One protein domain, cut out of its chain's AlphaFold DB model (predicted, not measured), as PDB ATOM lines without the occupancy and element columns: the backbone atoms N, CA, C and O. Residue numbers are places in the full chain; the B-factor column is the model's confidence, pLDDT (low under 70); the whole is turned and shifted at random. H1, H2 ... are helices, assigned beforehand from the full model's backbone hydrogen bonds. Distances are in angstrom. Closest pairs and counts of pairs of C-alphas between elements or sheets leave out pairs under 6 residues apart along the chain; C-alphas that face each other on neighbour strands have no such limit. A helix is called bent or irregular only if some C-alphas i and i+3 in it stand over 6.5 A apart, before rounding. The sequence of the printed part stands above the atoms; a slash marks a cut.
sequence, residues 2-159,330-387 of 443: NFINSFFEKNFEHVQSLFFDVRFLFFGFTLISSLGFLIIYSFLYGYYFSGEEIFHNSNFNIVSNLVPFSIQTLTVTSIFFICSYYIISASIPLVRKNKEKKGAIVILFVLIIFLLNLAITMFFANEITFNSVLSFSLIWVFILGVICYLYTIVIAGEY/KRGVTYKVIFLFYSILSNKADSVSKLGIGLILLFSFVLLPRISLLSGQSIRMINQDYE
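Overview. This is residues 2 to 159 and 330 to 387 of the 443 residues of an uncharacterized protein of Bacillus pacificus (UniProt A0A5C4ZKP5). One very long helix, H1, runs along the model, its first part, residues 2 to 19, sticking out as a free arm and its later part packed beside H8, which has H6 running alongside it the opposite way. A helical hairpin of H3 and H4 packs with H3 across H1 and H6, residues 96 to 101 sticking out at its turn, while H7 fits against H1, H6 and H8. The 216 printed residues have eight named helices, H1 to H8 in order, and no named strand: all helix. The whole is loose, radius of gyration of the C-alphas 21.1 A, and spans 80 by 52 by 35 A.

Along the chain. H1, residues 2 to 48, is 67.9 A long, from C-alpha 2 at (-1.370, 33.113, -6.857), with a kink of 26 degrees near residue 13. H2 is residues 59 to 64, H3 71 to 97, 39.4 A, H4 102 to 125, 33.9 A, and H5 130 to 136. H6 is residues 138 to 158, 30.9 A, and H7 333 to 346. H8, residues 351 to 386, 53.2 A, ends at C-alpha 386 at (26.453, -40.719, -4.202); it is irregular, C-alphas 382 and 385 being 7.7 A apart.

Arrangement. H1 touches H8 with residues 35 to 48 alone, the same way at a shallow tilt of 31 degrees; the closest C-alphas, of Gly 46 and Leu 373, are 4.0 A apart. H8, the hub, touches H6 at 8 degrees, opposite ways, closest at the C-alphas of Ile 139 and Ser 375, 6.3 A. H5 touches H8, closest C-alphas Ser 135 and Ile 379, 4.9 A; H2 only just does, with 3 pairs within 8 A. H3 touches H1 at a steep tilt of 67 degrees, closest C-alphas Ile 40 and Ser 78, 6.4 A. Every O i to N i+4 pair is within hydrogen-bond range in H2, H4, H5, H6 and H7, against 41 of 43 in H1, 22 of 23 in H3 and 28 of 32 in H8.

Size, cuts and confidence. The C-alphas of Asn 2 and Asp 385, the two farthest apart, are 80.3 A apart. Residues 160 to 329 are not printed; C-alphas 159 and 330 are 18.6 A apart across this cut. Of the links printed whole, none is long. The mean pLDDT of the printed part is 75.0, with 56 residues under 70, among them 2 to 21 and 343 to 361.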
ATOM      1  N   ASN A   2      -1.917  33.790  -5.660       41.69
ATOM      2  CA  ASN A   2      -1.370  33.113  -6.857       41.69
ATOM      3  C   ASN A   2       0.072  32.572  -6.730       41.69
ATOM      4  O   ASN A   2       0.400  31.595  -7.390       41.69
ATOM      5  N   PHE A   3       0.920  33.136  -5.862       34.38
ATOM      6  CA  PHE A   3       2.289  32.634  -5.645       34.38
ATOM      7  C   PHE A   3       2.320  31.303  -4.876       34.38
ATOM      8  O   PHE A   3       3.089  30.409  -5.205       34.38
ATOM      9  N   ILE A   4       1.431  31.139  -3.889       36.66
ATOM     10  CA  ILE A   4       1.318  29.906  -3.097       36.66
ATOM     11  C   ILE A   4       0.715  28.789  -3.959       36.66
ATOM     12  O   ILE A   4       1.270  27.697  -3.993       36.66
ATOM     13  N   ASN A   5      -0.329  29.074  -4.748       36.53
ATOM     14  CA  ASN A   5      -0.880  28.093  -5.691       36.53
ATOM     15  C   ASN A   5       0.136  27.691  -6.771       36.53
ATOM     16  O   ASN A   5       0.277  26.508  -7.044       36.53
ATOM     17  N   SER A   6       0.929  28.633  -7.291       36.97
ATOM     18  CA  SER A   6       2.013  28.340  -8.239       36.97
ATOM     19  C   SER A   6       3.130  27.474  -7.637       36.97
ATOM     20  O   SER A   6       3.682  26.622  -8.337       36.97
ATOM     21  N   PHE A   7       3.473  27.679  -6.361       34.03
ATOM     22  CA  PHE A   7       4.510  26.905  -5.676       34.03
ATOM     23  C   PHE A   7       4.019  25.501  -5.308       34.03
ATOM     24  O   PHE A   7       4.784  24.540  -5.385       34.03
ATOM     25  N   PHE A   8       2.739  25.365  -4.950       41.06
ATOM     26  CA  PHE A   8       2.136  24.065  -4.690       41.06
ATOM     27  C   PHE A   8       1.848  23.298  -5.978       41.06
ATOM     28  O   PHE A   8       2.201  22.135  -6.001       41.06
ATOM     29  N   GLU A   9       1.340  23.895  -7.061       42.94
ATOM     30  CA  GLU A   9       1.074  23.181  -8.326       42.94
ATOM     31  C   GLU A   9       2.347  22.617  -8.973       42.94
ATOM     32  O   GLU A   9       2.372  21.442  -9.340       42.94
ATOM     33  N   LYS A  10       3.442  23.395  -9.033       39.34
ATOM     34  CA  LYS A  10       4.726  22.909  -9.581       39.34
ATOM     35  C   LYS A  10       5.386  21.834  -8.717       39.34
ATOM     36  O   LYS A  10       6.020  20.926  -9.249       39.34
ATOM     37  N   ASN A  11       5.243  21.918  -7.393       38.91
ATOM     38  CA  ASN A  11       5.795  20.915  -6.483       38.91
ATOM     39  C   ASN A  11       4.854  19.719  -6.283       38.91
ATOM     40  O   ASN A  11       5.328  18.659  -5.891       38.91
ATOM     41  N   PHE A  12       3.553  19.835  -6.576       43.84
ATOM     42  CA  PHE A  12       2.598  18.730  -6.451       43.84
ATOM     43  C   PHE A  12       2.880  17.646  -7.480       43.84
ATOM     44  O   PHE A  12       2.874  16.476  -7.119       43.84
ATOM     45  N   GLU A  13       3.185  18.014  -8.727       47.94
ATOM     46  CA  GLU A  13       3.593  17.046  -9.753       47.94
ATOM     47  C   GLU A  13       4.892  16.342  -9.361       47.94
ATOM     48  O   GLU A  13       5.001  15.123  -9.495       47.94
ATOM     49  N   HIS A  14       5.853  17.086  -8.806       42.53
ATOM     50  CA  HIS A  14       7.136  16.517  -8.413       42.53
ATOM     51  C   HIS A  14       7.012  15.603  -7.190       42.53
ATOM     52  O   HIS A  14       7.572  14.513  -7.182       42.53
ATOM     53  N   VAL A  15       6.217  15.998  -6.194       47.66
ATOM     54  CA  VAL A  15       5.906  15.196  -5.003       47.66
ATOM     55  C   VAL A  15       5.055  13.982  -5.379       47.66
ATOM     56  O   VAL A  15       5.326  12.889  -4.893       47.66
ATOM     57  N   GLN A  16       4.083  14.110  -6.286       51.81
ATOM     58  CA  GLN A  16       3.313  12.975  -6.805       51.81
ATOM     59  C   GLN A  16       4.180  12.000  -7.604       51.81
ATOM     60  O   GLN A  16       3.999  10.791  -7.442       51.81
ATOM     61  N   SER A  17       5.135  12.483  -8.409       55.09
ATOM     62  CA  SER A  17       6.103  11.608  -9.081       55.09
ATOM     63  C   SER A  17       6.977  10.887  -8.055       55.09
ATOM     64  O   SER A  17       7.110   9.672  -8.127       55.09
ATOM     65  N   LEU A  18       7.466  11.594  -7.033       51.62
ATOM     66  CA  LEU A  18       8.281  11.019  -5.960       51.62
ATOM     67  C   LEU A  18       7.506   9.971  -5.145       51.62
ATOM     68  O   LEU A  18       8.020   8.891  -4.865       51.62
ATOM     69  N   PHE A  19       6.240  10.236  -4.811       56.56
ATOM     70  CA  PHE A  19       5.367   9.268  -4.140       56.56
ATOM     71  C   PHE A  19       5.043   8.061  -5.029       56.56
ATOM     72  O   PHE A  19       4.946   6.940  -4.521       56.56
ATOM     73  N   PHE A  20       4.869   8.267  -6.338       60.94
ATOM     74  CA  PHE A  20       4.695   7.182  -7.302       60.94
ATOM     75  C   PHE A  20       5.957   6.318  -7.381       60.94
ATOM     76  O   PHE A  20       5.839   5.093  -7.353       60.94
ATOM     77  N   ASP A  21       7.139   6.936  -7.380       67.00
ATOM     78  CA  ASP A  21       8.434   6.260  -7.423       67.00
ATOM     79  C   ASP A  21       8.710   5.466  -6.136       67.00
ATOM     80  O   ASP A  21       9.114   4.307  -6.213       67.00
ATOM     81  N   VAL A  22       8.409   6.011  -4.951       74.06
ATOM     82  CA  VAL A  22       8.572   5.291  -3.671       74.06
ATOM     83  C   VAL A  22       7.625   4.093  -3.574       74.06
ATOM     84  O   VAL A  22       8.045   2.999  -3.194       74.06
ATOM     85  N   ARG A  23       6.349   4.259  -3.946       73.06
ATOM     86  CA  ARG A  23       5.375   3.152  -3.957       73.06
ATOM     87  C   ARG A  23       5.749   2.081  -4.976       73.06
ATOM     88  O   ARG A  23       5.630   0.895  -4.674       73.06
ATOM     89  N   PHE A  24       6.224   2.490  -6.150       73.00
ATOM     90  CA  PHE A  24       6.724   1.586  -7.179       73.00
ATOM     91  C   PHE A  24       7.945   0.798  -6.697       73.00
ATOM     92  O   PHE A  24       7.987  -0.421  -6.863       73.00
ATOM     93  N   LEU A  25       8.910   1.470  -6.061       77.25
ATOM     94  CA  LEU A  25      10.103   0.839  -5.495       77.25
ATOM     95  C   LEU A  25       9.743  -0.159  -4.396       77.25
ATOM     96  O   LEU A  25      10.221  -1.290  -4.435       77.25
ATOM     97  N   PHE A  26       8.876   0.225  -3.457       79.56
ATOM     98  CA  PHE A  26       8.437  -0.666  -2.385       79.56
ATOM     99  C   PHE A  26       7.697  -1.885  -2.944       79.56
ATOM    100  O   PHE A  26       8.039  -3.016  -2.614       79.56
ATOM    101  N   PHE A  27       6.751  -1.670  -3.862       76.69
ATOM    102  CA  PHE A  27       6.033  -2.754  -4.530       76.69
ATOM    103  C   PHE A  27       6.983  -3.705  -5.269       76.69
ATOM    104  O   PHE A  27       6.903  -4.921  -5.095       76.69
ATOM    105  N   GLY A  28       7.904  -3.157  -6.066       77.69
ATOM    106  CA  GLY A  28       8.899  -3.938  -6.794       77.69
ATOM    107  C   GLY A  28       9.798  -4.737  -5.854       77.69
ATOM    108  O   GLY A  28       9.998  -5.929  -6.073       77.69
ATOM    109  N   PHE A  29      10.282  -4.112  -4.780       80.50
ATOM    110  CA  PHE A  29      11.106  -4.768  -3.770       80.50
ATOM    111  C   PHE A  29      10.359  -5.914  -3.081       80.50
ATOM    112  O   PHE A  29      10.877  -7.027  -3.032       80.50
ATOM    113  N   THR A  30       9.128  -5.689  -2.614       80.44
ATOM    114  CA  THR A  30       8.316  -6.732  -1.973       80.44
ATOM    115  C   THR A  30       8.024  -7.883  -2.931       80.44
ATOM    116  O   THR A  30       8.140  -9.045  -2.544       80.44
ATOM    117  N   LEU A  31       7.686  -7.590  -4.189       80.56
ATOM    118  CA  LEU A  31       7.383  -8.614  -5.190       80.56
ATOM    119  C   LEU A  31       8.618  -9.458  -5.533       80.56
ATOM    120  O   LEU A  31       8.532 -10.684  -5.540       80.56
ATOM    121  N   ILE A  32       9.771  -8.821  -5.763       82.12
ATOM    122  CA  ILE A  32      11.031  -9.528  -6.034       82.12
ATOM    123  C   ILE A  32      11.471 -10.331  -4.808       82.12
ATOM    124  O   ILE A  32      11.844 -11.491  -4.949       82.12
ATOM    125  N   SER A  33      11.428  -9.733  -3.617       83.00
ATOM    126  CA  SER A  33      11.893 -10.374  -2.386       83.00
ATOM    127  C   SER A  33      11.031 -11.584  -2.023       83.00
ATOM    128  O   SER A  33      11.577 -12.653  -1.766       83.00
ATOM    129  N   SER A  34       9.701 -11.459  -2.083       82.50
ATOM    130  CA  SER A  34       8.781 -12.560  -1.763       82.50
ATOM    131  C   SER A  34       8.882 -13.716  -2.758       82.50
ATOM    132  O   SER A  34       9.065 -14.858  -2.341       82.50
ATOM    133  N   LEU A  35       8.823 -13.444  -4.067       80.81
ATOM    134  CA  LEU A  35       8.944 -14.488  -5.090       80.81
ATOM    135  C   LEU A  35      10.347 -15.092  -5.126       80.81
ATOM    136  O   LEU A  35      10.482 -16.303  -5.270       80.81
ATOM    137  N   GLY A  36      11.383 -14.264  -4.979       85.38
ATOM    138  CA  GLY A  36      12.771 -14.712  -4.927       85.38
ATOM    139  C   GLY A  36      13.003 -15.652  -3.751       85.38
ATOM    140  O   GLY A  36      13.475 -16.770  -3.954       85.38
ATOM    141  N   PHE A  37      12.590 -15.246  -2.546       86.31
ATOM    142  CA  PHE A  37      12.658 -16.095  -1.358       86.31
ATOM    143  C   PHE A  37      11.902 -17.405  -1.566       86.31
ATOM    144  O   PHE A  37      12.468 -18.470  -1.337       86.31
ATOM    145  N   LEU A  38      10.660 -17.342  -2.055       86.44
ATOM    146  CA  LEU A  38       9.831 -18.525  -2.278       86.44
ATOM    147  C   LEU A  38      10.491 -19.504  -3.262       86.44
ATOM    148  O   LEU A  38      10.483 -20.706  -3.013       86.44
ATOM    149  N   ILE A  39      11.104 -18.998  -4.340       88.31
ATOM    150  CA  ILE A  39      11.857 -19.809  -5.307       88.31
ATOM    151  C   ILE A  39      13.055 -20.479  -4.630       88.31
ATOM    152  O   ILE A  39      13.184 -21.697  -4.674       88.31
ATOM    153  N   ILE A  40      13.917 -19.705  -3.975       90.69
ATOM    154  CA  ILE A  40      15.160 -20.222  -3.383       90.69
ATOM    155  C   ILE A  40      14.853 -21.228  -2.272       90.69
ATOM    156  O   ILE A  40      15.447 -22.305  -2.218       90.69
ATOM    157  N   TYR A  41      13.888 -20.903  -1.418       90.69
ATOM    158  CA  TYR A  41      13.433 -21.781  -0.355       90.69
ATOM    159  C   TYR A  41      12.823 -23.076  -0.908       90.69
ATOM    160  O   TYR A  41      13.195 -24.157  -0.462       90.69
ATOM    161  N   SER A  42      11.942 -22.995  -1.913       89.44
ATOM    162  CA  SER A  42      11.331 -24.198  -2.504       89.44
ATOM    163  C   SER A  42      12.352 -25.083  -3.201       89.44
ATOM    164  O   SER A  42      12.219 -26.300  -3.142       89.44
ATOM    165  N   PHE A  43      13.379 -24.497  -3.823       91.00
ATOM    166  CA  PHE A  43      14.490 -25.253  -4.392       91.00
ATOM    167  C   PHE A  43      15.210 -26.072  -3.318       91.00
ATOM    168  O   PHE A  43      15.370 -27.279  -3.473       91.00
ATOM    169  N   LEU A  44      15.612 -25.428  -2.217       91.62
ATOM    170  CA  LEU A  44      16.323 -26.089  -1.120       91.62
ATOM    171  C   LEU A  44      15.450 -27.133  -0.424       91.62
ATOM    172  O   LEU A  44      15.914 -28.233  -0.134       91.62
ATOM    173  N   TYR A  45      14.175 -26.818  -0.199       90.31
ATOM    174  CA  TYR A  45      13.206 -27.774   0.325       90.31
ATOM    175  C   TYR A  45      13.044 -28.972  -0.625       90.31
ATOM    176  O   TYR A  45      13.073 -30.116  -0.183       90.31
ATOM    177  N   GLY A  46      12.956 -28.713  -1.932       88.75
ATOM    178  CA  GLY A  46      12.984 -29.706  -3.007       88.75
ATOM    179  C   GLY A  46      14.193 -30.627  -2.951       88.75
ATOM    180  O   GLY A  46      14.085 -31.841  -3.076       88.75
ATOM    181  N   TYR A  47      15.358 -30.032  -2.742       89.75
ATOM    182  CA  TYR A  47      16.619 -30.750  -2.727       89.75
ATOM    183  C   TYR A  47      16.783 -31.623  -1.474       89.75
ATOM    184  O   TYR A  47      17.237 -32.755  -1.587       89.75
ATOM    185  N   TYR A  48      16.380 -31.140  -0.292       88.88
ATOM    186  CA  TYR A  48      16.675 -31.823   0.974       88.88
ATOM    187  C   TYR A  48      15.491 -32.556   1.629       88.88
ATOM    188  O   TYR A  48      15.730 -33.523   2.343       88.88
ATOM    189  N   PHE A  49      14.235 -32.134   1.432       87.25
ATOM    190  CA  PHE A  49      13.100 -32.527   2.300       87.25
ATOM    191  C   PHE A  49      11.785 -32.826   1.556       87.25
ATOM    192  O   PHE A  49      10.698 -32.792   2.138       87.25
ATOM    193  N   SER A  50      11.846 -33.061   0.246       81.31
ATOM    194  CA  SER A  50      10.651 -33.132  -0.597       81.31
ATOM    195  C   SER A  50      10.012 -34.514  -0.732       81.31
ATOM    196  O   SER A  50       9.112 -34.654  -1.563       81.31
ATOM    197  N   GLY A  51      10.471 -35.522   0.006       80.19
ATOM    198  CA  GLY A  51      10.009 -36.899  -0.176       80.19
ATOM    199  C   GLY A  51      10.393 -37.491  -1.539       80.19
ATOM    200  O   GLY A  51      11.024 -36.826  -2.372       80.19
ATOM    201  N   GLU A  52      10.021 -38.744  -1.796       74.31
ATOM    202  CA  GLU A  52      10.220 -39.409  -3.097       74.31
ATOM    203  C   GLU A  52       9.163 -39.016  -4.141       74.31
ATOM    204  O   GLU A  52       9.476 -38.932  -5.331       74.31
ATOM    205  N   GLU A  53       7.944 -38.687  -3.711       68.94
ATOM    206  CA  GLU A  53       6.822 -38.383  -4.602       68.94
ATOM    207  C   GLU A  53       6.591 -36.872  -4.755       68.94
ATOM    208  O   GLU A  53       6.182 -36.166  -3.831       68.94
ATOM    209  N   ILE A  54       6.809 -36.374  -5.974       62.69
ATOM    210  CA  ILE A  54       6.800 -34.945  -6.337       62.69
ATOM    211  C   ILE A  54       5.491 -34.226  -5.943       62.69
ATOM    212  O   ILE A  54       5.505 -33.052  -5.553       62.69
ATOM    213  N   PHE A  55       4.343 -34.905  -6.042       61.19
ATOM    214  CA  PHE A  55       3.017 -34.286  -5.893       61.19
ATOM    215  C   PHE A  55       2.388 -34.452  -4.511       61.19
ATOM    216  O   PHE A  55       1.401 -33.773  -4.219       61.19
ATOM    217  N   HIS A  56       2.977 -35.270  -3.638       67.81
ATOM    218  CA  HIS A  56       2.460 -35.470  -2.283       67.81
ATOM    219  C   HIS A  56       2.705 -34.262  -1.378       67.81
ATOM    220  O   HIS A  56       1.904 -33.963  -0.490       67.81
ATOM    221  N   ASN A  57       3.753 -33.485  -1.649       68.50
ATOM    222  CA  ASN A  57       3.991 -32.249  -0.924       68.50
ATOM    223  C   ASN A  57       3.050 -31.150  -1.399       68.50
ATOM    224  O   ASN A  57       3.101 -30.754  -2.553       68.50
ATOM    225  N   SER A  58       2.177 -30.619  -0.544       71.25
ATOM    226  CA  SER A  58       1.377 -29.441  -0.897       71.25
ATOM    227  C   SER A  58       2.220 -28.157  -0.795       71.25
ATOM    228  O   SER A  58       3.111 -28.068   0.044       71.25
ATOM    229  N   ASN A  59       1.929 -27.122  -1.600       71.69
ATOM    230  CA  ASN A  59       2.574 -25.805  -1.425       71.69
ATOM    231  C   ASN A  59       2.328 -25.242  -0.019       71.69
ATOM    232  O   ASN A  59       3.167 -24.532   0.521       71.69
ATOM    233  N   PHE A  60       1.179 -25.576   0.573       75.62
ATOM    234  CA  PHE A  60       0.877 -25.218   1.949       75.62
ATOM    235  C   PHE A  60       1.825 -25.915   2.927       75.62
ATOM    236  O   PHE A  60       2.334 -25.242   3.808       75.62
ATOM    237  N   ASN A  61       2.139 -27.201   2.718       74.38
ATOM    238  CA  ASN A  61       3.066 -27.964   3.559       74.38
ATOM    239  C   ASN A  61       4.454 -27.307   3.633       74.38
ATOM    240  O   ASN A  61       5.015 -27.153   4.712       74.38
ATOM    241  N   ILE A  62       4.967 -26.848   2.487       75.06
ATOM    242  CA  ILE A  62       6.263 -26.156   2.369       75.06
ATOM    243  C   ILE A  62       6.292 -24.872   3.215       75.06
ATOM    244  O   ILE A  62       7.315 -24.536   3.809       75.06
ATOM    245  N   VAL A  63       5.167 -24.149   3.259       74.69
ATOM    246  CA  VAL A  63       5.027 -22.891   4.007       74.69
ATOM    247  C   VAL A  63       4.724 -23.144   5.487       74.69
ATOM    248  O   VAL A  63       5.226 -22.415   6.340       74.69
ATOM    249  N   SER A  64       3.914 -24.155   5.807       76.62
ATOM    250  CA  SER A  64       3.505 -24.469   7.180       76.62
ATOM    251  C   SER A  64       4.610 -25.157   7.977       76.62
ATOM    252  O   SER A  64       4.738 -24.904   9.170       76.62
ATOM    253  N   ASN A  65       5.425 -25.987   7.323       77.06
ATOM    254  CA  ASN A  65       6.544 -26.702   7.932       77.06
ATOM    255  C   ASN A  65       7.866 -26.069   7.496       77.06
ATOM    256  O   ASN A  65       8.651 -26.648   6.745       77.06
ATOM    257  N   LEU A  66       8.084 -24.832   7.952       84.94
ATOM    258  CA  LEU A  66       9.251 -24.055   7.560       84.94
ATOM    259  C   LEU A  66      10.535 -24.641   8.167       84.94
ATOM    260  O   LEU A  66      10.719 -24.662   9.384       84.94
ATOM    261  N   VAL A  67      11.434 -25.093   7.297       88.19
ATOM    262  CA  VAL A  67      12.755 -25.603   7.648       88.19
ATOM    263  C   VAL A  67      13.724 -24.421   7.762       88.19
ATOM    264  O   VAL A  67      13.884 -23.661   6.804       88.19
ATOM    265  N   PRO A  68      14.388 -24.224   8.910       89.38
ATOM    266  CA  PRO A  68      15.214 -23.046   9.143       89.38
ATOM    267  C   PRO A  68      16.610 -23.206   8.526       89.38
ATOM    268  O   PRO A  68      17.593 -23.387   9.242       89.38
ATOM    269  N   PHE A  69      16.701 -23.163   7.193       88.50
ATOM    270  CA  PHE A  69      17.986 -23.217   6.493       88.50
ATOM    271  C   PHE A  69      18.954 -22.149   7.010       88.50
ATOM    272  O   PHE A  69      18.559 -21.017   7.303       88.50
ATOM    273  N   SER A  70      20.244 -22.494   7.065       87.56
ATOM    274  CA  SER A  70      21.273 -21.538   7.465       87.56
ATOM    275  C   SER A  70      21.265 -20.309   6.545       87.56
ATOM    276  O   SER A  70      21.066 -20.411   5.329       87.56
ATOM    277  N   ILE A  71      21.537 -19.134   7.120       86.62
ATOM    278  CA  ILE A  71      21.638 -17.880   6.356       86.62
ATOM    279  C   ILE A  71      22.696 -18.011   5.255       86.62
ATOM    280  O   ILE A  71      22.512 -17.482   4.161       86.62
ATOM    281  N   GLN A  72      23.780 -18.749   5.513       87.25
ATOM    282  CA  GLN A  72      24.848 -18.989   4.544       87.25
ATOM    283  C   GLN A  72      24.332 -19.758   3.323       87.25
ATOM    284  O   GLN A  72      24.516 -19.294   2.198       87.25
ATOM    285  N   THR A  73      23.627 -20.875   3.537       88.12
ATOM    286  CA  THR A  73      23.040 -21.680   2.456       88.12
ATOM    287  C   THR A  73      22.074 -20.845   1.624       88.12
ATOM    288  O   THR A  73      22.229 -20.754   0.407       88.12
ATOM    289  N   LEU A  74      21.139 -20.151   2.282       89.56
ATOM    290  CA  LEU A  74      20.183 -19.275   1.602       89.56
ATOM    291  C   LEU A  74      20.893 -18.192   0.784       89.56
ATOM    292  O   LEU A  74      20.538 -17.966  -0.370       89.56
ATOM    293  N   THR A  75      21.915 -17.549   1.350       88.06
ATOM    294  CA  THR A  75      22.646 -16.457   0.693       88.06
ATOM    295  C   THR A  75      23.407 -16.946  -0.534       88.06
ATOM    296  O   THR A  75      23.287 -16.342  -1.599       88.06
ATOM    297  N   VAL A  76      24.149 -18.053  -0.431       88.19
ATOM    298  CA  VAL A  76      24.927 -18.586  -1.561       88.19
ATOM    299  C   VAL A  76      24.005 -19.037  -2.692       88.19
ATOM    300  O   VAL A  76      24.219 -18.660  -3.847       88.19
ATOM    301  N   THR A  77      22.930 -19.764  -2.371       90.00
ATOM    302  CA  THR A  77      21.929 -20.159  -3.371       90.00
ATOM    303  C   THR A  77      21.271 -18.928  -4.007       90.00
ATOM    304  O   THR A  77      21.123 -18.876  -5.228       90.00
ATOM    305  N   SER A  78      20.963 -17.888  -3.223       89.25
ATOM    306  CA  SER A  78      20.424 -16.619  -3.742       89.25
ATOM    307  C   SER A  78      21.368 -15.959  -4.747       89.25
ATOM    308  O   SER A  78      20.941 -15.595  -5.844       89.25
ATOM    309  N   ILE A  79      22.650 -15.825  -4.392       88.88
ATOM    310  CA  ILE A  79      23.674 -15.219  -5.254       88.88
ATOM    311  C   ILE A  79      23.762 -15.980  -6.577       88.88
ATOM    312  O   ILE A  79      23.774 -15.356  -7.637       88.88
ATOM    313  N   PHE A  80      23.752 -17.312  -6.536       88.62
ATOM    314  CA  PHE A  80      23.776 -18.131  -7.744       88.62
ATOM    315  C   PHE A  80      22.589 -17.835  -8.678       88.62
ATOM    316  O   PHE A  80      22.788 -17.585  -9.873       88.62
ATOM    317  N   PHE A  81      21.358 -17.818  -8.152       85.94
ATOM    318  CA  PHE A  81      20.162 -17.542  -8.958       85.94
ATOM    319  C   PHE A  81      20.177 -16.123  -9.541       85.94
ATOM    320  O   PHE A  81      19.843 -15.930 -10.713       85.94
ATOM    321  N   ILE A  82      20.625 -15.141  -8.754       86.00
ATOM    322  CA  ILE A  82      20.766 -13.748  -9.188       86.00
ATOM    323  C   ILE A  82      21.798 -13.644 -10.318       86.00
ATOM    324  O   ILE A  82      21.488 -13.094 -11.377       86.00
ATOM    325  N   CYS A  83      22.995 -14.207 -10.137       86.50
ATOM    326  CA  CYS A  83      24.043 -14.218 -11.159       86.50
ATOM    327  C   CYS A  83      23.550 -14.867 -12.453       86.50
ATOM    328  O   CYS A  83      23.685 -14.276 -13.526       86.50
ATOM    329  N   SER A  84      22.911 -16.035 -12.353       85.69
ATOM    330  CA  SER A  84      22.350 -16.743 -13.506       85.69
ATOM    331  C   SER A  84      21.363 -15.881 -14.287       85.69
ATOM    332  O   SER A  84      21.453 -15.766 -15.512       85.69
ATOM    333  N   TYR A  85      20.439 -15.233 -13.572       82.94
ATOM    334  CA  TYR A  85      19.459 -14.338 -14.169       82.94
ATOM    335  C   TYR A  85      20.134 -13.174 -14.911       82.94
ATOM    336  O   TYR A  85      19.816 -12.916 -16.076       82.94
ATOM    337  N   TYR A  86      21.090 -12.495 -14.271       82.00
ATOM    338  CA  TYR A  86      21.791 -11.358 -14.871       82.00
ATOM    339  C   TYR A  86      22.617 -11.755 -16.094       82.00
ATOM    340  O   TYR A  86      22.573 -11.045 -17.100       82.00
ATOM    341  N   ILE A  87      23.317 -12.890 -16.043       83.44
ATOM    342  CA  ILE A  87      24.119 -13.400 -17.161       83.44
ATOM    343  C   ILE A  87      23.228 -13.642 -18.385       83.44
ATOM    344  O   ILE A  87      23.532 -13.157 -19.474       83.44
ATOM    345  N   ILE A  88      22.097 -14.334 -18.222       78.19
ATOM    346  CA  ILE A  88      21.193 -14.614 -19.347       78.19
ATOM    347  C   ILE A  88      20.543 -13.320 -19.854       78.19
ATOM    348  O   ILE A  88      20.513 -13.067 -21.062       78.19
ATOM    349  N   SER A  89      20.073 -12.470 -18.939       74.88
ATOM    350  CA  SER A  89      19.421 -11.200 -19.270       74.88
ATOM    351  C   SER A  89      20.353 -10.235 -20.013       74.88
ATOM    352  O   SER A  89      19.914  -9.556 -20.942       74.88
ATOM    353  N   ALA A  90      21.646 -10.211 -19.676       77.62
ATOM    354  CA  ALA A  90      22.656  -9.407 -20.365       77.62
ATOM    355  C   ALA A  90      23.070 -10.000 -21.724       77.62
ATOM    356  O   ALA A  90      23.267  -9.253 -22.689       77.62
ATOM    357  N   SER A  91      23.151 -11.327 -21.839       75.19
ATOM    358  CA  SER A  91      23.564 -11.997 -23.079       75.19
ATOM    359  C   SER A  91      22.578 -11.813 -24.230       75.19
ATOM    360  O   SER A  91      23.001 -11.589 -25.367       75.19
ATOM    361  N   ILE A  92      21.268 -11.840 -23.964       74.06
ATOM    362  CA  ILE A  92      20.224 -11.680 -24.995       74.06
ATOM    363  C   ILE A  92      20.402 -10.383 -25.826       74.06
ATOM    364  O   ILE A  92      20.497 -10.461 -27.059       74.06
ATOM    365  N   PRO A  93      20.466  -9.176 -25.226       72.94
ATOM    366  CA  PRO A  93      20.656  -7.938 -25.975       72.94
ATOM    367  C   PRO A  93      22.052  -7.823 -26.600       72.94
ATOM    368  O   PRO A  93      22.166  -7.236 -27.679       72.94
ATOM    369  N   LEU A  94      23.094  -8.388 -25.977       76.31
ATOM    370  CA  LEU A  94      24.455  -8.412 -26.531       76.31
ATOM    371  C   LEU A  94      24.508  -9.179 -27.861       76.31
ATOM    372  O   LEU A  94      25.007  -8.644 -28.855       76.31
ATOM    373  N   VAL A  95      23.905 -10.371 -27.916       75.62
ATOM    374  CA  VAL A  95      23.802 -11.181 -29.147       75.62
ATOM    375  C   VAL A  95      22.962 -10.474 -30.219       75.62
ATOM    376  O   VAL A  95      23.262 -10.563 -31.415       75.62
ATOM    377  N   ARG A  96      21.914  -9.741 -29.817       72.44
ATOM    378  CA  ARG A  96      21.034  -9.022 -30.754       72.44
ATOM    379  C   ARG A  96      21.712  -7.803 -31.390       72.44
ATOM    380  O   ARG A  96      21.494  -7.556 -32.575       72.44
ATOM    381  N   LYS A  97      22.504  -7.047 -30.620       78.31
ATOM    382  CA  LYS A  97      23.148  -5.803 -31.080       78.31
ATOM    383  C   LYS A  97      24.429  -6.048 -31.879       78.31
ATOM    384  O   LYS A  97      24.626  -5.401 -32.901       78.31
ATOM    385  N   ASN A  98      25.278  -6.983 -31.451       73.38
ATOM    386  CA  ASN A  98      26.612  -7.163 -32.032       73.38
ATOM    387  C   ASN A  98      26.634  -8.292 -33.067       73.38
ATOM    388  O   ASN A  98      27.033  -9.416 -32.766       73.38
ATOM    389  N   LYS A  99      26.195  -8.003 -34.302       72.06
ATOM    390  CA  LYS A  99      26.079  -9.013 -35.373       72.06
ATOM    391  C   LYS A  99      27.411  -9.650 -35.788       72.06
ATOM    392  O   LYS A  99      27.407 -10.832 -36.111       72.06
ATOM    393  N   GLU A 100      28.515  -8.912 -35.723       78.00
ATOM    394  CA  GLU A 100      29.836  -9.369 -36.187       78.00
ATOM    395  C   GLU A 100      30.531 -10.322 -35.204       78.00
ATOM    396  O   GLU A 100      31.224 -11.244 -35.617       78.00
ATOM    397  N   LYS A 101      30.310 -10.155 -33.893       82.62
ATOM    398  CA  LYS A 101      30.967 -10.954 -32.835       82.62
ATOM    399  C   LYS A 101      30.043 -11.987 -32.186       82.62
ATOM    400  O   LYS A 101      30.328 -12.466 -31.088       82.62
ATOM    401  N   LYS A 102      28.939 -12.353 -32.850       79.31
ATOM    402  CA  LYS A 102      27.931 -13.282 -32.305       79.31
ATOM    403  C   LYS A 102      28.538 -14.597 -31.821       79.31
ATOM    404  O   LYS A 102      28.222 -15.019 -30.717       79.31
ATOM    405  N   GLY A 103      29.425 -15.204 -32.614       79.19
ATOM    406  CA  GLY A 103      30.067 -16.474 -32.262       79.19
ATOM    407  C   GLY A 103      30.862 -16.391 -30.959       79.19
ATOM    408  O   GLY A 103      30.629 -17.178 -30.050       79.19
ATOM    409  N   ALA A 104      31.727 -15.382 -30.822       83.25
ATOM    410  CA  ALA A 104      32.530 -15.179 -29.615       83.25
ATOM    411  C   ALA A 104      31.667 -14.903 -28.371       83.25
ATOM    412  O   ALA A 104      31.949 -15.433 -27.300       83.25
ATOM    413  N   ILE A 105      30.590 -14.122 -28.514       83.56
ATOM    414  CA  ILE A 105      29.648 -13.844 -27.415       83.56
ATOM    415  C   ILE A 105      28.929 -15.127 -26.976       83.56
ATOM    416  O   ILE A 105      28.782 -15.363 -25.781       83.56
ATOM    417  N   VAL A 106      28.508 -15.971 -27.925       81.00
ATOM    418  CA  VAL A 106      27.861 -17.257 -27.620       81.00
ATOM    419  C   VAL A 106      28.836 -18.213 -26.933       81.00
ATOM    420  O   VAL A 106      28.470 -18.815 -25.928       81.00
ATOM    421  N   ILE A 107      30.078 -18.317 -27.414       82.44
ATOM    422  CA  ILE A 107      31.110 -19.158 -26.784       82.44
ATOM    423  C   ILE A 107      31.380 -18.693 -25.349       82.44
ATOM    424  O   ILE A 107      31.379 -19.511 -24.431       82.44
ATOM    425  N   LEU A 108      31.547 -17.383 -25.137       85.12
ATOM    426  CA  LEU A 108      31.740 -16.811 -23.806       85.12
ATOM    427  C   LEU A 108      30.548 -17.110 -22.885       85.12
ATOM    428  O   LEU A 108      30.736 -17.476 -21.730       85.12
ATOM    429  N   PHE A 109      29.325 -16.994 -23.399       84.94
ATOM    430  CA  PHE A 109      28.116 -17.303 -22.643       84.94
ATOM    431  C   PHE A 109      28.042 -18.776 -22.225       84.94
ATOM    432  O   PHE A 109      27.765 -19.064 -21.062       84.94
ATOM    433  N   VAL A 110      28.337 -19.702 -23.141       85.62
ATOM    434  CA  VAL A 110      28.385 -21.143 -22.840       85.62
ATOM    435  C   VAL A 110      29.461 -21.442 -21.795       85.62
ATOM    436  O   VAL A 110      29.201 -22.194 -20.858       85.62
ATOM    437  N   LEU A 111      30.634 -20.812 -21.901       86.94
ATOM    438  CA  LEU A 111      31.711 -20.970 -20.923       86.94
ATOM    439  C   LEU A 111      31.298 -20.478 -19.529       86.94
ATOM    440  O   LEU A 111      31.547 -21.161 -18.540       86.94
ATOM    441  N   ILE A 112      30.633 -19.322 -19.442       87.94
ATOM    442  CA  ILE A 112      30.131 -18.785 -18.170       87.94
ATOM    443  C   ILE A 112      29.087 -19.726 -17.556       87.94
ATOM    444  O   ILE A 112      29.158 -20.007 -16.362       87.94
ATOM    445  N   ILE A 113      28.142 -20.234 -18.356       86.94
ATOM    446  CA  ILE A 113      27.145 -21.217 -17.897       86.94
ATOM    447  C   ILE A 113      27.838 -22.466 -17.354       86.94
ATOM    448  O   ILE A 113      27.493 -22.938 -16.275       86.94
ATOM    449  N   PHE A 114      28.835 -22.976 -18.073       87.06
ATOM    450  CA  PHE A 114      29.595 -24.144 -17.646       87.06
ATOM    451  C   PHE A 114      30.321 -23.903 -16.313       87.06
ATOM    452  O   PHE A 114      30.195 -24.712 -15.397       87.06
ATOM    453  N   LEU A 115      31.008 -22.765 -16.164       89.69
ATOM    454  CA  LEU A 115      31.684 -22.391 -14.915       89.69
ATOM    455  C   LEU A 115      30.706 -22.240 -13.750       89.69
ATOM    456  O   LEU A 115      30.979 -22.712 -12.646       89.69
ATOM    457  N   LEU A 116      29.553 -21.616 -13.990       89.31
ATOM    458  CA  LEU A 116      28.529 -21.460 -12.965       89.31
ATOM    459  C   LEU A 116      27.941 -22.827 -12.566       89.31
ATOM    460  O   LEU A 116      27.712 -23.071 -11.384       89.31
ATOM    461  N   ASN A 117      27.777 -23.742 -13.528       89.44
ATOM    462  CA  ASN A 117      27.339 -25.113 -13.270       89.44
ATOM    463  C   ASN A 117      28.347 -25.889 -12.403       89.44
ATOM    464  O   ASN A 117      27.959 -26.583 -11.465       89.44
ATOM    465  N   LEU A 118      29.648 -25.731 -12.662       89.31
ATOM    466  CA  LEU A 118      30.693 -26.310 -11.812       89.31
ATOM    467  C   LEU A 118      30.662 -25.729 -10.395       89.31
ATOM    468  O   LEU A 118      30.767 -26.480  -9.428       89.31
ATOM    469  N   ALA A 119      30.478 -24.411 -10.260       88.56
ATOM    470  CA  ALA A 119      30.417 -23.744  -8.960       88.56
ATOM    471  C   ALA A 119      29.253 -24.255  -8.096       88.56
ATOM    472  O   ALA A 119      29.454 -24.555  -6.919       88.56
ATOM    473  N   ILE A 120      28.055 -24.406  -8.672       87.25
ATOM    474  CA  ILE A 120      26.909 -24.935  -7.919       87.25
ATOM    475  C   ILE A 120      27.049 -26.425  -7.609       87.25
ATOM    476  O   ILE A 120      26.688 -26.850  -6.515       87.25
ATOM    477  N   THR A 121      27.642 -27.197  -8.523       87.94
ATOM    478  CA  THR A 121      27.926 -28.617  -8.284       87.94
ATOM    479  C   THR A 121      28.884 -28.778  -7.106       87.94
ATOM    480  O   THR A 121      28.598 -29.545  -6.194       87.94
ATOM    481  N   MET A 122      29.975 -28.004  -7.063       86.44
ATOM    482  CA  MET A 122      30.905 -28.015  -5.927       86.44
ATOM    483  C   MET A 122      30.218 -27.638  -4.612       86.44
ATOM    484  O   MET A 122      30.500 -28.249  -3.587       86.44
ATOM    485  N   PHE A 123      29.312 -26.659  -4.639       84.94
ATOM    486  CA  PHE A 123      28.619 -26.208  -3.434       84.94
ATOM    487  C   PHE A 123      27.679 -27.272  -2.844       84.94
ATOM    488  O   PHE A 123      27.646 -27.434  -1.627       84.94
ATOM    489  N   PHE A 124      26.922 -27.991  -3.678       83.19
ATOM    490  CA  PHE A 124      25.921 -28.953  -3.198       83.19
ATOM    491  C   PHE A 124      26.409 -30.403  -3.144       83.19
ATOM    492  O   PHE A 124      26.079 -31.112  -2.198       83.19
ATOM    493  N   ALA A 125      27.153 -30.860  -4.152       78.50
ATOM    494  CA  ALA A 125      27.584 -32.254  -4.248       78.50
ATOM    495  C   ALA A 125      28.915 -32.515  -3.531       78.50
ATOM    496  O   ALA A 125      29.239 -33.669  -3.277       78.50
ATOM    497  N   ASN A 126      29.698 -31.467  -3.226       77.00
ATOM    498  CA  ASN A 126      31.043 -31.527  -2.625       77.00
ATOM    499  C   ASN A 126      32.091 -32.349  -3.422       77.00
ATOM    500  O   ASN A 126      33.283 -32.291  -3.134       77.00
ATOM    501  N   GLU A 127      31.674 -33.073  -4.462       77.69
ATOM    502  CA  GLU A 127      32.493 -33.866  -5.373       77.69
ATOM    503  C   GLU A 127      32.116 -33.528  -6.822       77.69
ATOM    504  O   GLU A 127      30.938 -33.455  -7.172       77.69
ATOM    505  N   ILE A 128      33.116 -33.326  -7.689       83.25
ATOM    506  CA  ILE A 128      32.904 -33.016  -9.112       83.25
ATOM    507  C   ILE A 128      32.941 -34.319  -9.915       83.25
ATOM    508  O   ILE A 128      33.954 -34.677 -10.514       83.25
ATOM    509  N   THR A 129      31.827 -35.046  -9.932       84.75
ATOM    510  CA  THR A 129      31.637 -36.209 -10.817       84.75
ATOM    511  C   THR A 129      30.850 -35.816 -12.067       84.75
ATOM    512  O   THR A 129      30.058 -34.874 -12.035       84.75
ATOM    513  N   PHE A 130      31.004 -36.550 -13.174       81.81
ATOM    514  CA  PHE A 130      30.221 -36.293 -14.392       81.81
ATOM    515  C   PHE A 130      28.706 -36.300 -14.121       81.81
ATOM    516  O   PHE A 130      27.999 -35.402 -14.575       81.81
ATOM    517  N   ASN A 131      28.232 -37.254 -13.313       81.25
ATOM    518  CA  ASN A 131      26.822 -37.365 -12.941       81.25
ATOM    519  C   ASN A 131      26.346 -36.164 -12.121       81.25
ATOM    520  O   ASN A 131      25.287 -35.624 -12.424       81.25
ATOM    521  N   SER A 132      27.150 -35.687 -11.163       82.12
ATOM    522  CA  SER A 132      26.826 -34.475 -10.399       82.12
ATOM    523  C   SER A 132      26.766 -33.226 -11.291       82.12
ATOM    524  O   SER A 132      25.806 -32.468 -11.241       82.12
ATOM    525  N   VAL A 133      27.726 -33.032 -12.200       84.31
ATOM    526  CA  VAL A 133      27.722 -31.871 -13.107       84.31
ATOM    527  C   VAL A 133      26.525 -31.924 -14.062       84.31
ATOM    528  O   VAL A 133      25.897 -30.897 -14.343       84.31
ATOM    529  N   LEU A 134      26.189 -33.116 -14.559       82.94
ATOM    530  CA  LEU A 134      25.038 -33.325 -15.431       82.94
ATOM    531  C   LEU A 134      23.717 -33.108 -14.684       82.94
ATOM    532  O   LEU A 134      22.832 -32.444 -15.221       82.94
ATOM    533  N   SER A 135      23.573 -33.606 -13.457       82.56
ATOM    534  CA  SER A 135      22.346 -33.429 -12.675       82.56
ATOM    535  C   SER A 135      22.108 -31.957 -12.357       82.56
ATOM    536  O   SER A 135      21.028 -31.444 -12.647       82.56
ATOM    537  N   PHE A 136      23.132 -31.228 -11.907       85.75
ATOM    538  CA  PHE A 136      23.041 -29.787 -11.647       85.75
ATOM    539  C   PHE A 136      22.758 -28.952 -12.905       85.75
ATOM    540  O   PHE A 136      22.199 -27.858 -12.796       85.75
ATOM    541  N   SER A 137      22.999 -29.492 -14.107       83.88
ATOM    542  CA  SER A 137      22.599 -28.817 -15.346       83.88
ATOM    543  C   SER A 137      21.075 -28.650 -15.484       83.88
ATOM    544  O   SER A 137      20.614 -27.730 -16.166       83.88
ATOM    545  N   LEU A 138      20.273 -29.459 -14.776       81.44
ATOM    546  CA  LEU A 138      18.812 -29.328 -14.742       81.44
ATOM    547  C   LEU A 138      18.347 -27.995 -14.141       81.44
ATOM    548  O   LEU A 138      17.270 -27.512 -14.497       81.44
ATOM    549  N   ILE A 139      19.166 -27.345 -13.307       83.94
ATOM    550  CA  ILE A 139      18.861 -26.012 -12.767       83.94
ATOM    551  C   ILE A 139      18.662 -24.992 -13.895       83.94
ATOM    552  O   ILE A 139      17.815 -24.101 -13.798       83.94
ATOM    553  N   TRP A 140      19.381 -25.141 -15.009       81.50
ATOM    554  CA  TRP A 140      19.234 -24.247 -16.156       81.50
ATOM    555  C   TRP A 140      17.876 -24.375 -16.833       81.50
ATOM    556  O   TRP A 140      17.358 -23.373 -17.323       81.50
ATOM    557  N   VAL A 141      17.263 -25.563 -16.817       76.44
ATOM    558  CA  VAL A 141      15.895 -25.763 -17.320       76.44
ATOM    559  C   VAL A 141      14.914 -24.927 -16.500       76.44
ATOM    560  O   VAL A 141      14.072 -24.232 -17.071       76.44
ATOM    561  N   PHE A 142      15.067 -24.919 -15.173       79.94
ATOM    562  CA  PHE A 142      14.258 -24.079 -14.295       79.94
ATOM    563  C   PHE A 142      14.482 -22.585 -14.568       79.94
ATOM    564  O   PHE A 142      13.517 -21.856 -14.796       79.94
ATOM    565  N   ILE A 143      15.737 -22.130 -14.620       81.94
ATOM    566  CA  ILE A 143      16.069 -20.713 -14.849       81.94
ATOM    567  C   ILE A 143      15.542 -20.228 -16.206       81.94
ATOM    568  O   ILE A 143      14.941 -19.154 -16.293       81.94
ATOM    569  N   LEU A 144      15.708 -21.026 -17.265       76.19
ATOM    570  CA  LEU A 144      15.129 -20.737 -18.580       76.19
ATOM    571  C   LEU A 144      13.600 -20.685 -18.511       76.19
ATOM    572  O   LEU A 144      13.002 -19.781 -19.090       76.19
ATOM    573  N   GLY A 145      12.972 -21.590 -17.757       75.56
ATOM    574  CA  GLY A 145      11.535 -21.568 -17.484       75.56
ATOM    575  C   GLY A 145      11.066 -20.251 -16.857       75.56
ATOM    576  O   GLY A 145      10.103 -19.657 -17.344       75.56
ATOM    577  N   VAL A 146      11.779 -19.744 -15.843       77.94
ATOM    578  CA  VAL A 146      11.492 -18.440 -15.210       77.94
ATOM    579  C   VAL A 146      11.606 -17.295 -16.221       77.94
ATOM    580  O   VAL A 146      10.758 -16.404 -16.258       77.94
ATOM    581  N   ILE A 147      12.624 -17.315 -17.080       76.38
ATOM    582  CA  ILE A 147      12.821 -16.270 -18.095       76.38
ATOM    583  C   ILE A 147      11.712 -16.317 -19.152       76.38
ATOM    584  O   ILE A 147      11.108 -15.283 -19.445       76.38
ATOM    585  N   CYS A 148      11.390 -17.500 -19.682       73.56
ATOM    586  CA  CYS A 148      10.263 -17.707 -20.597       73.56
ATOM    587  C   CYS A 148       8.946 -17.222 -19.979       73.56
ATOM    588  O   CYS A 148       8.137 -16.571 -20.645       73.56
ATOM    589  N   TYR A 149       8.751 -17.474 -18.685       75.50
ATOM    590  CA  TYR A 149       7.600 -16.988 -17.939       75.50
ATOM    591  C   TYR A 149       7.540 -15.452 -17.888       75.50
ATOM    592  O   TYR A 149       6.523 -14.862 -18.253       75.50
ATOM    593  N   LEU A 150       8.641 -14.780 -17.530       75.50
ATOM    594  CA  LEU A 150       8.704 -13.311 -17.518       75.50
ATOM    595  C   LEU A 150       8.413 -12.710 -18.899       75.50
ATOM    596  O   LEU A 150       7.667 -11.736 -19.007       75.50
ATOM    597  N   TYR A 151       8.946 -13.306 -19.966       72.94
ATOM    598  CA  TYR A 151       8.634 -12.874 -21.328       72.94
ATOM    599  C   TYR A 151       7.167 -13.104 -21.699       72.94
ATOM    600  O   TYR A 151       6.572 -12.262 -22.370       72.94
ATOM    601  N   THR A 152       6.567 -14.202 -21.240       69.62
ATOM    602  CA  THR A 152       5.135 -14.474 -21.423       69.62
ATOM    603  C   THR A 152       4.285 -13.358 -20.820       69.62
ATOM    604  O   THR A 152       3.355 -12.897 -21.475       69.62
ATOM    605  N   ILE A 153       4.633 -12.866 -19.624       69.62
ATOM    606  CA  ILE A 153       3.928 -11.745 -18.980       69.62
ATOM    607  C   ILE A 153       4.017 -10.477 -19.831       69.62
ATOM    608  O   ILE A 153       3.011  -9.799 -20.030       69.62
ATOM    609  N   VAL A 154       5.204 -10.159 -20.357       70.25
ATOM    610  CA  VAL A 154       5.385  -8.975 -21.212       70.25
ATOM    611  C   VAL A 154       4.524  -9.078 -22.472       70.25
ATOM    612  O   VAL A 154       3.786  -8.146 -22.781       70.25
ATOM    613  N   ILE A 155       4.551 -10.223 -23.161       65.44
ATOM    614  CA  ILE A 155       3.733 -10.434 -24.365       65.44
ATOM    615  C   ILE A 155       2.236 -10.411 -24.017       65.44
ATOM    616  O   ILE A 155       1.440  -9.892 -24.793       65.44
ATOM    617  N   ALA A 156       1.840 -10.950 -22.862       64.94
ATOM    618  CA  ALA A 156       0.455 -10.935 -22.402       64.94
ATOM    619  C   ALA A 156      -0.052  -9.516 -22.112       64.94
ATOM    620  O   ALA A 156      -1.196  -9.209 -22.440       64.94
ATOM    621  N   GLY A 157       0.795  -8.657 -21.538       62.31
ATOM    622  CA  GLY A 157       0.490  -7.241 -21.340       62.31
ATOM    623  C   GLY A 157       0.318  -6.487 -22.660       62.31
ATOM    624  O   GLY A 157      -0.596  -5.680 -22.782       62.31
ATOM    625  N   GLU A 158       1.155  -6.785 -23.659       64.38
ATOM    626  CA  GLU A 158       1.067  -6.184 -25.000       64.38
ATOM    627  C   GLU A 158      -0.145  -6.715 -25.800       64.38
ATOM    628  O   GLU A 158      -0.782  -5.966 -26.539       64.38
ATOM    629  N   TYR A 159      -0.492  -8.002 -25.650       65.88
ATOM    630  CA  TYR A 159      -1.498  -8.688 -26.471       65.88
ATOM    631  C   TYR A 159      -2.394  -9.658 -25.661       65.88
ATOM    632  O   TYR A 159      -2.343 -10.880 -25.862       65.88
ATOM    633  N   LYS A 330      12.961   0.909 -24.494       48.84
ATOM    634  CA  LYS A 330      14.381   0.755 -24.103       48.84
ATOM    635  C   LYS A 330      14.629   0.147 -22.709       48.84
ATOM    636  O   LYS A 330      15.789  -0.068 -22.359       48.84
ATOM    637  N   ARG A 331      13.598  -0.118 -21.897       63.59
ATOM    638  CA  ARG A 331      13.763  -0.591 -20.504       63.59
ATOM    639  C   ARG A 331      13.881  -2.124 -20.417       63.59
ATOM    640  O   ARG A 331      13.344  -2.839 -21.261       63.59
ATOM    641  N   GLY A 332      14.595  -2.634 -19.406       65.31
ATOM    642  CA  GLY A 332      14.810  -4.077 -19.197       65.31
ATOM    643  C   GLY A 332      13.518  -4.860 -18.908       65.31
ATOM    644  O   GLY A 332      12.540  -4.291 -18.425       65.31
ATOM    645  N   VAL A 333      13.514  -6.173 -19.180       71.56
ATOM    646  CA  VAL A 333      12.320  -7.046 -19.079       71.56
ATOM    647  C   VAL A 333      11.711  -7.030 -17.672       71.56
ATOM    648  O   VAL A 333      10.506  -6.838 -17.542       71.56
ATOM    649  N   THR A 334      12.526  -7.126 -16.616       72.69
ATOM    650  CA  THR A 334      12.042  -7.051 -15.223       72.69
ATOM    651  C   THR A 334      11.325  -5.742 -14.941       72.69
ATOM    652  O   THR A 334      10.246  -5.742 -14.362       72.69
ATOM    653  N   TYR A 335      11.906  -4.623 -15.385       75.19
ATOM    654  CA  TYR A 335      11.308  -3.310 -15.185       75.19
ATOM    655  C   TYR A 335       9.948  -3.229 -15.878       75.19
ATOM    656  O   TYR A 335       8.987  -2.769 -15.269       75.19
ATOM    657  N   LYS A 336       9.847  -3.718 -17.123       71.50
ATOM    658  CA  LYS A 336       8.577  -3.759 -17.865       71.50
ATOM    659  C   LYS A 336       7.516  -4.569 -17.120       71.50
ATOM    660  O   LYS A 336       6.393  -4.101 -17.001       71.50
ATOM    661  N   VAL A 337       7.879  -5.731 -16.576       72.38
ATOM    662  CA  VAL A 337       6.964  -6.585 -15.800       72.38
ATOM    663  C   VAL A 337       6.496  -5.892 -14.514       72.38
ATOM    664  O   VAL A 337       5.296  -5.828 -14.258       72.38
ATOM    665  N   ILE A 338       7.411  -5.317 -13.727       73.69
ATOM    666  CA  ILE A 338       7.053  -4.620 -12.477       73.69
ATOM    667  C   ILE A 338       6.196  -3.387 -12.779       73.69
ATOM    668  O   ILE A 338       5.199  -3.146 -12.101       73.69
ATOM    669  N   PHE A 339       6.542  -2.629 -13.821       71.38
ATOM    670  CA  PHE A 339       5.766  -1.480 -14.283       71.38
ATOM    671  C   PHE A 339       4.365  -1.878 -14.747       71.38
ATOM    672  O   PHE A 339       3.393  -1.221 -14.378       71.38
ATOM    673  N   LEU A 340       4.234  -2.977 -15.492       70.62
ATOM    674  CA  LEU A 340       2.941  -3.521 -15.906       70.62
ATOM    675  C   LEU A 340       2.076  -3.871 -14.686       70.62
ATOM    676  O   LEU A 340       0.929  -3.439 -14.596       70.62
ATOM    677  N   PHE A 341       2.636  -4.582 -13.704       71.62
ATOM    678  CA  PHE A 341       1.909  -4.930 -12.483       71.62
ATOM    679  C   PHE A 341       1.495  -3.701 -11.671       71.62
ATOM    680  O   PHE A 341       0.337  -3.587 -11.264       71.62
ATOM    681  N   TYR A 342       2.409  -2.754 -11.475       72.25
ATOM    682  CA  TYR A 342       2.132  -1.546 -10.705       72.25
ATOM    683  C   TYR A 342       1.123  -0.618 -11.400       72.25
ATOM    684  O   TYR A 342       0.214  -0.087 -10.757       72.25
ATOM    685  N   SER A 343       1.237  -0.442 -12.720       68.25
ATOM    686  CA  SER A 343       0.302   0.378 -13.504       68.25
ATOM    687  C   SER A 343      -1.117  -0.192 -13.473       68.25
ATOM    688  O   SER A 343      -2.075   0.562 -13.329       68.25
ATOM    689  N   ILE A 344      -1.271  -1.516 -13.500       67.62
ATOM    690  CA  ILE A 344      -2.589  -2.161 -13.455       67.62
ATOM    691  C   ILE A 344      -3.197  -2.153 -12.050       67.62
ATOM    692  O   ILE A 344      -4.401  -1.936 -11.913       67.62
ATOM    693  N   LEU A 345      -2.391  -2.307 -10.996       68.06
ATOM    694  CA  LEU A 345      -2.858  -2.148  -9.613       68.06
ATOM    695  C   LEU A 345      -3.273  -0.703  -9.302       68.06
ATOM    696  O   LEU A 345      -4.285  -0.484  -8.635       68.06
ATOM    697  N   SER A 346      -2.517   0.281  -9.797       67.12
ATOM    698  CA  SER A 346      -2.779   1.702  -9.539       67.12
ATOM    699  C   SER A 346      -3.927   2.279 -10.373       67.12
ATOM    700  O   SER A 346      -4.641   3.164  -9.896       67.12
ATOM    701  N   ASN A 347      -4.155   1.777 -11.591       65.44
ATOM    702  CA  ASN A 347      -5.192   2.306 -12.470       65.44
ATOM    703  C   ASN A 347      -6.590   1.841 -12.030       65.44
ATOM    704  O   ASN A 347      -6.839   0.651 -11.878       65.44
ATOM    705  N   LYS A 348      -7.547   2.753 -11.822       58.09
ATOM    706  CA  LYS A 348      -8.897   2.403 -11.334       58.09
ATOM    707  C   LYS A 348      -9.815   1.801 -12.409       58.09
ATOM    708  O   LYS A 348     -10.745   1.097 -12.034       58.09
ATOM    709  N   ALA A 349      -9.551   2.033 -13.696       50.16
ATOM    710  CA  ALA A 349     -10.566   1.901 -14.747       50.16
ATOM    711  C   ALA A 349     -10.652   0.540 -15.472       50.16
ATOM    712  O   ALA A 349     -11.669   0.284 -16.106       50.16
ATOM    713  N   ASP A 350      -9.650  -0.342 -15.384       62.25
ATOM    714  CA  ASP A 350      -9.611  -1.553 -16.223       62.25
ATOM    715  C   ASP A 350      -9.692  -2.858 -15.409       62.25
ATOM    716  O   ASP A 350      -8.687  -3.444 -14.992       62.25
ATOM    717  N   SER A 351     -10.922  -3.297 -15.124       63.03
ATOM    718  CA  SER A 351     -11.210  -4.487 -14.309       63.03
ATOM    719  C   SER A 351     -10.804  -5.802 -14.983       63.03
ATOM    720  O   SER A 351     -10.407  -6.742 -14.293       63.03
ATOM    721  N   VAL A 352     -10.844  -5.869 -16.317       59.91
ATOM    722  CA  VAL A 352     -10.493  -7.073 -17.089       59.91
ATOM    723  C   VAL A 352      -8.981  -7.298 -17.072       59.91
ATOM    724  O   VAL A 352      -8.526  -8.405 -16.774       59.91
ATOM    725  N   SER A 353      -8.198  -6.242 -17.303       60.50
ATOM    726  CA  SER A 353      -6.731  -6.298 -17.237       60.50
ATOM    727  C   SER A 353      -6.231  -6.635 -15.827       60.50
ATOM    728  O   SER A 353      -5.318  -7.448 -15.673       60.50
ATOM    729  N   LYS A 354      -6.883  -6.101 -14.782       63.56
ATOM    730  CA  LYS A 354      -6.615  -6.474 -13.380       63.56
ATOM    731  C   LYS A 354      -6.859  -7.950 -13.100       63.56
ATOM    732  O   LYS A 354      -6.031  -8.582 -12.450       63.56
ATOM    733  N   LEU A 355      -7.972  -8.497 -13.584       61.62
ATOM    734  CA  LEU A 355      -8.314  -9.903 -13.376       61.62
ATOM    735  C   LEU A 355      -7.334 -10.826 -14.112       61.62
ATOM    736  O   LEU A 355      -6.844 -11.788 -13.522       61.62
ATOM    737  N   GLY A 356      -6.983 -10.501 -15.361       63.12
ATOM    738  CA  GLY A 356      -5.988 -11.254 -16.132       63.12
ATOM    739  C   GLY A 356      -4.619 -11.290 -15.449       63.12
ATOM    740  O   GLY A 356      -4.024 -12.355 -15.299       63.12
ATOM    741  N   ILE A 357      -4.148 -10.146 -14.955       64.75
ATOM    742  CA  ILE A 357      -2.884 -10.057 -14.214       64.75
ATOM    743  C   ILE A 357      -2.940 -10.736 -12.847       64.75
ATOM    744  O   ILE A 357      -1.982 -11.409 -12.467       64.75
ATOM    745  N   GLY A 358      -4.043 -10.585 -12.114       65.19
ATOM    746  CA  GLY A 358      -4.240 -11.264 -10.836       65.19
ATOM    747  C   GLY A 358      -4.151 -12.782 -10.988       65.19
ATOM    748  O   GLY A 358      -3.474 -13.437 -10.200       65.19
ATOM    749  N   LEU A 359      -4.742 -13.332 -12.054       65.00
ATOM    750  CA  LEU A 359      -4.607 -14.749 -12.398       65.00
ATOM    751  C   LEU A 359      -3.161 -15.127 -12.730       65.00
ATOM    752  O   LEU A 359      -2.679 -16.133 -12.223       65.00
ATOM    753  N   ILE A 360      -2.455 -14.329 -13.536       67.69
ATOM    754  CA  ILE A 360      -1.038 -14.560 -13.868       67.69
ATOM    755  C   ILE A 360      -0.186 -14.626 -12.596       67.69
ATOM    756  O   ILE A 360       0.573 -15.577 -12.438       67.69
ATOM    757  N   LEU A 361      -0.342 -13.663 -11.683       69.25
ATOM    758  CA  LEU A 361       0.383 -13.625 -10.410       69.25
ATOM    759  C   LEU A 361       0.036 -14.810  -9.508       69.25
ATOM    760  O   LEU A 361       0.928 -15.390  -8.892       69.25
ATOM    761  N   LEU A 362      -1.237 -15.202  -9.459       71.62
ATOM    762  CA  LEU A 362      -1.673 -16.378  -8.711       71.62
ATOM    763  C   LEU A 362      -1.057 -17.659  -9.291       71.62
ATOM    764  O   LEU A 362      -0.521 -18.477  -8.546       71.62
ATOM    765  N   PHE A 363      -1.031 -17.797 -10.619       70.06
ATOM    766  CA  PHE A 363      -0.316 -18.885 -11.282       70.06
ATOM    767  C   PHE A 363       1.195 -18.822 -11.020       70.06
ATOM    768  O   PHE A 363       1.772 -19.876 -10.773       70.06
ATOM    769  N   SER A 364       1.839 -17.645 -10.992       72.25
ATOM    770  CA  SER A 364       3.255 -17.511 -10.591       72.25
ATOM    771  C   SER A 364       3.489 -18.081  -9.205       72.25
ATOM    772  O   SER A 364       4.408 -18.869  -9.000       72.25
ATOM    773  N   PHE A 365       2.654 -17.653  -8.259       74.12
ATOM    774  CA  PHE A 365       2.792 -17.979  -6.851       74.12
ATOM    775  C   PHE A 365       2.612 -19.477  -6.605       74.12
ATOM    776  O   PHE A 365       3.244 -20.038  -5.719       74.12
ATOM    777  N   VAL A 366       1.792 -20.146  -7.418       75.94
ATOM    778  CA  VAL A 366       1.583 -21.593  -7.321       75.94
ATOM    779  C   VAL A 366       2.628 -22.385  -8.110       75.94
ATOM    780  O   VAL A 366       3.144 -23.372  -7.590       75.94
ATOM    781  N   LEU A 367       2.947 -21.985  -9.345       76.19
ATOM    782  CA  LEU A 367       3.756 -22.780 -10.279       76.19
ATOM    783  C   LEU A 367       5.263 -22.595 -10.092       76.19
ATOM    784  O   LEU A 367       5.992 -23.579 -10.169       76.19
ATOM    785  N   LEU A 368       5.756 -21.377  -9.839       79.62
ATOM    786  CA  LEU A 368       7.202 -21.149  -9.698       79.62
ATOM    787  C   LEU A 368       7.814 -21.963  -8.542       79.62
ATOM    788  O   LEU A 368       8.823 -22.629  -8.781       79.62
ATOM    789  N   PRO A 369       7.204 -22.010  -7.340       80.38
ATOM    790  CA  PRO A 369       7.680 -22.858  -6.243       80.38
ATOM    791  C   PRO A 369       7.667 -24.339  -6.595       80.38
ATOM    792  O   PRO A 369       8.591 -25.065  -6.252       80.38
ATOM    793  N   ARG A 370       6.642 -24.784  -7.332       78.94
ATOM    794  CA  ARG A 370       6.486 -26.182  -7.751       78.94
ATOM    795  C   ARG A 370       7.573 -26.629  -8.704       78.94
ATOM    796  O   ARG A 370       8.168 -27.678  -8.498       78.94
ATOM    797  N   ILE A 371       7.842 -25.826  -9.727       79.25
ATOM    798  CA  ILE A 371       8.908 -26.123 -10.686       79.25
ATOM    799  C   ILE A 371      10.264 -26.073  -9.973       79.25
ATOM    800  O   ILE A 371      11.129 -26.903 -10.235       79.25
ATOM    801  N   SER A 372      10.434 -25.139  -9.036       85.31
ATOM    802  CA  SER A 372      11.650 -25.031  -8.237       85.31
ATOM    803  C   SER A 372      11.882 -26.254  -7.339       85.31
ATOM    804  O   SER A 372      12.972 -26.826  -7.362       85.31
ATOM    805  N   LEU A 373      10.843 -26.717  -6.633       85.12
ATOM    806  CA  LEU A 373      10.859 -27.949  -5.841       85.12
ATOM    807  C   LEU A 373      11.200 -29.158  -6.710       85.12
ATOM    808  O   LEU A 373      12.102 -29.923  -6.380       85.12
ATOM    809  N   LEU A 374      10.523 -29.290  -7.852       81.00
ATOM    810  CA  LEU A 374      10.747 -30.383  -8.793       81.00
ATOM    811  C   LEU A 374      12.178 -30.401  -9.322       81.00
ATOM    812  O   LEU A 374      12.767 -31.470  -9.475       81.00
ATOM    813  N   SER A 375      12.746 -29.225  -9.594       84.50
ATOM    814  CA  SER A 375      14.138 -29.108 -10.017       84.50
ATOM    815  C   SER A 375      15.078 -29.634  -8.935       84.50
ATOM    816  O   SER A 375      15.942 -30.442  -9.258       84.50
ATOM    817  N   GLY A 376      14.896 -29.223  -7.675       85.69
ATOM    818  CA  GLY A 376      15.700 -29.716  -6.551       85.69
ATOM    819  C   GLY A 376      15.594 -31.235  -6.391       85.69
ATOM    820  O   GLY A 376      16.610 -31.928  -6.355       85.69
ATOM    821  N   GLN A 377      14.368 -31.757  -6.408       85.44
ATOM    822  CA  GLN A 377      14.092 -33.187  -6.277       85.44
ATOM    823  C   GLN A 377      14.688 -34.011  -7.425       85.44
ATOM    824  O   GLN A 377      15.262 -35.072  -7.190       85.44
ATOM    825  N   SER A 378      14.607 -33.522  -8.666       83.06
ATOM    826  CA  SER A 378      15.146 -34.229  -9.838       83.06
ATOM    827  C   SER A 378      16.671 -34.345  -9.784       83.06
ATOM    828  O   SER A 378      17.220 -35.402 -10.086       83.06
ATOM    829  N   ILE A 379      17.359 -33.274  -9.372       83.94
ATOM    830  CA  ILE A 379      18.824 -33.276  -9.212       83.94
ATOM    831  C   ILE A 379      19.226 -34.313  -8.163       83.94
ATOM    832  O   ILE A 379      20.109 -35.136  -8.403       83.94
ATOM    833  N   ARG A 380      18.535 -34.295  -7.022       85.88
ATOM    834  CA  ARG A 380      18.739 -35.224  -5.914       85.88
ATOM    835  C   ARG A 380      18.516 -36.679  -6.325       85.88
ATOM    836  O   ARG A 380      19.367 -37.514  -6.052       85.88
ATOM    837  N   MET A 381      17.420 -36.992  -7.020       81.31
ATOM    838  CA  MET A 381      17.133 -38.360  -7.481       81.31
ATOM    839  C   MET A 381      18.238 -38.921  -8.385       81.31
ATOM    840  O   MET A 381      18.544 -40.105  -8.306       81.31
ATOM    841  N   ILE A 382      18.872 -38.083  -9.209       79.12
ATOM    842  CA  ILE A 382      20.007 -38.506 -10.046       79.12
ATOM    843  C   ILE A 382      21.278 -38.716  -9.204       79.12
ATOM    844  O   ILE A 382      22.089 -39.584  -9.518       79.12
ATOM    845  N   ASN A 383      21.458 -37.938  -8.134       76.56
ATOM    846  CA  ASN A 383      22.642 -38.008  -7.274       76.56
ATOM    847  C   ASN A 383      22.504 -38.978  -6.086       76.56
ATOM    848  O   ASN A 383      23.479 -39.168  -5.360       76.56
ATOM    849  N   GLN A 384      21.341 -39.611  -5.890       75.69
ATOM    850  CA  GLN A 384      21.002 -40.399  -4.697       75.69
ATOM    851  C   GLN A 384      22.039 -41.483  -4.354       75.69
ATOM    852  O   GLN A 384      22.344 -41.711  -3.182       75.69
ATOM    853  N   ASP A 385      22.633 -42.122  -5.362       68.44
ATOM    854  CA  ASP A 385      23.636 -43.174  -5.161       68.44
ATOM    855  C   ASP A 385      24.944 -42.660  -4.538       68.44
ATOM    856  O   ASP A 385      25.647 -43.416  -3.856       68.44
ATOM    857  N   TYR A 386      25.245 -41.374  -4.708       68.94
ATOM    858  CA  TYR A 386      26.453 -40.719  -4.202       68.94
ATOM    859  C   TYR A 386      26.270 -40.127  -2.804       68.94
ATOM    860  O   TYR A 386      27.251 -39.784  -2.145       68.94
ATOM    861  N   GLU A 387      25.032 -40.042  -2.316       73.44
ATOM    862  CA  GLU A 387      24.764 -39.471  -1.004       73.44
ATOM    863  C   GLU A 387      25.053 -40.459   0.134       73.44
ATOM    864  O   GLU A 387      24.759 -41.663   0.070       73.44
TER     865      GLU A 387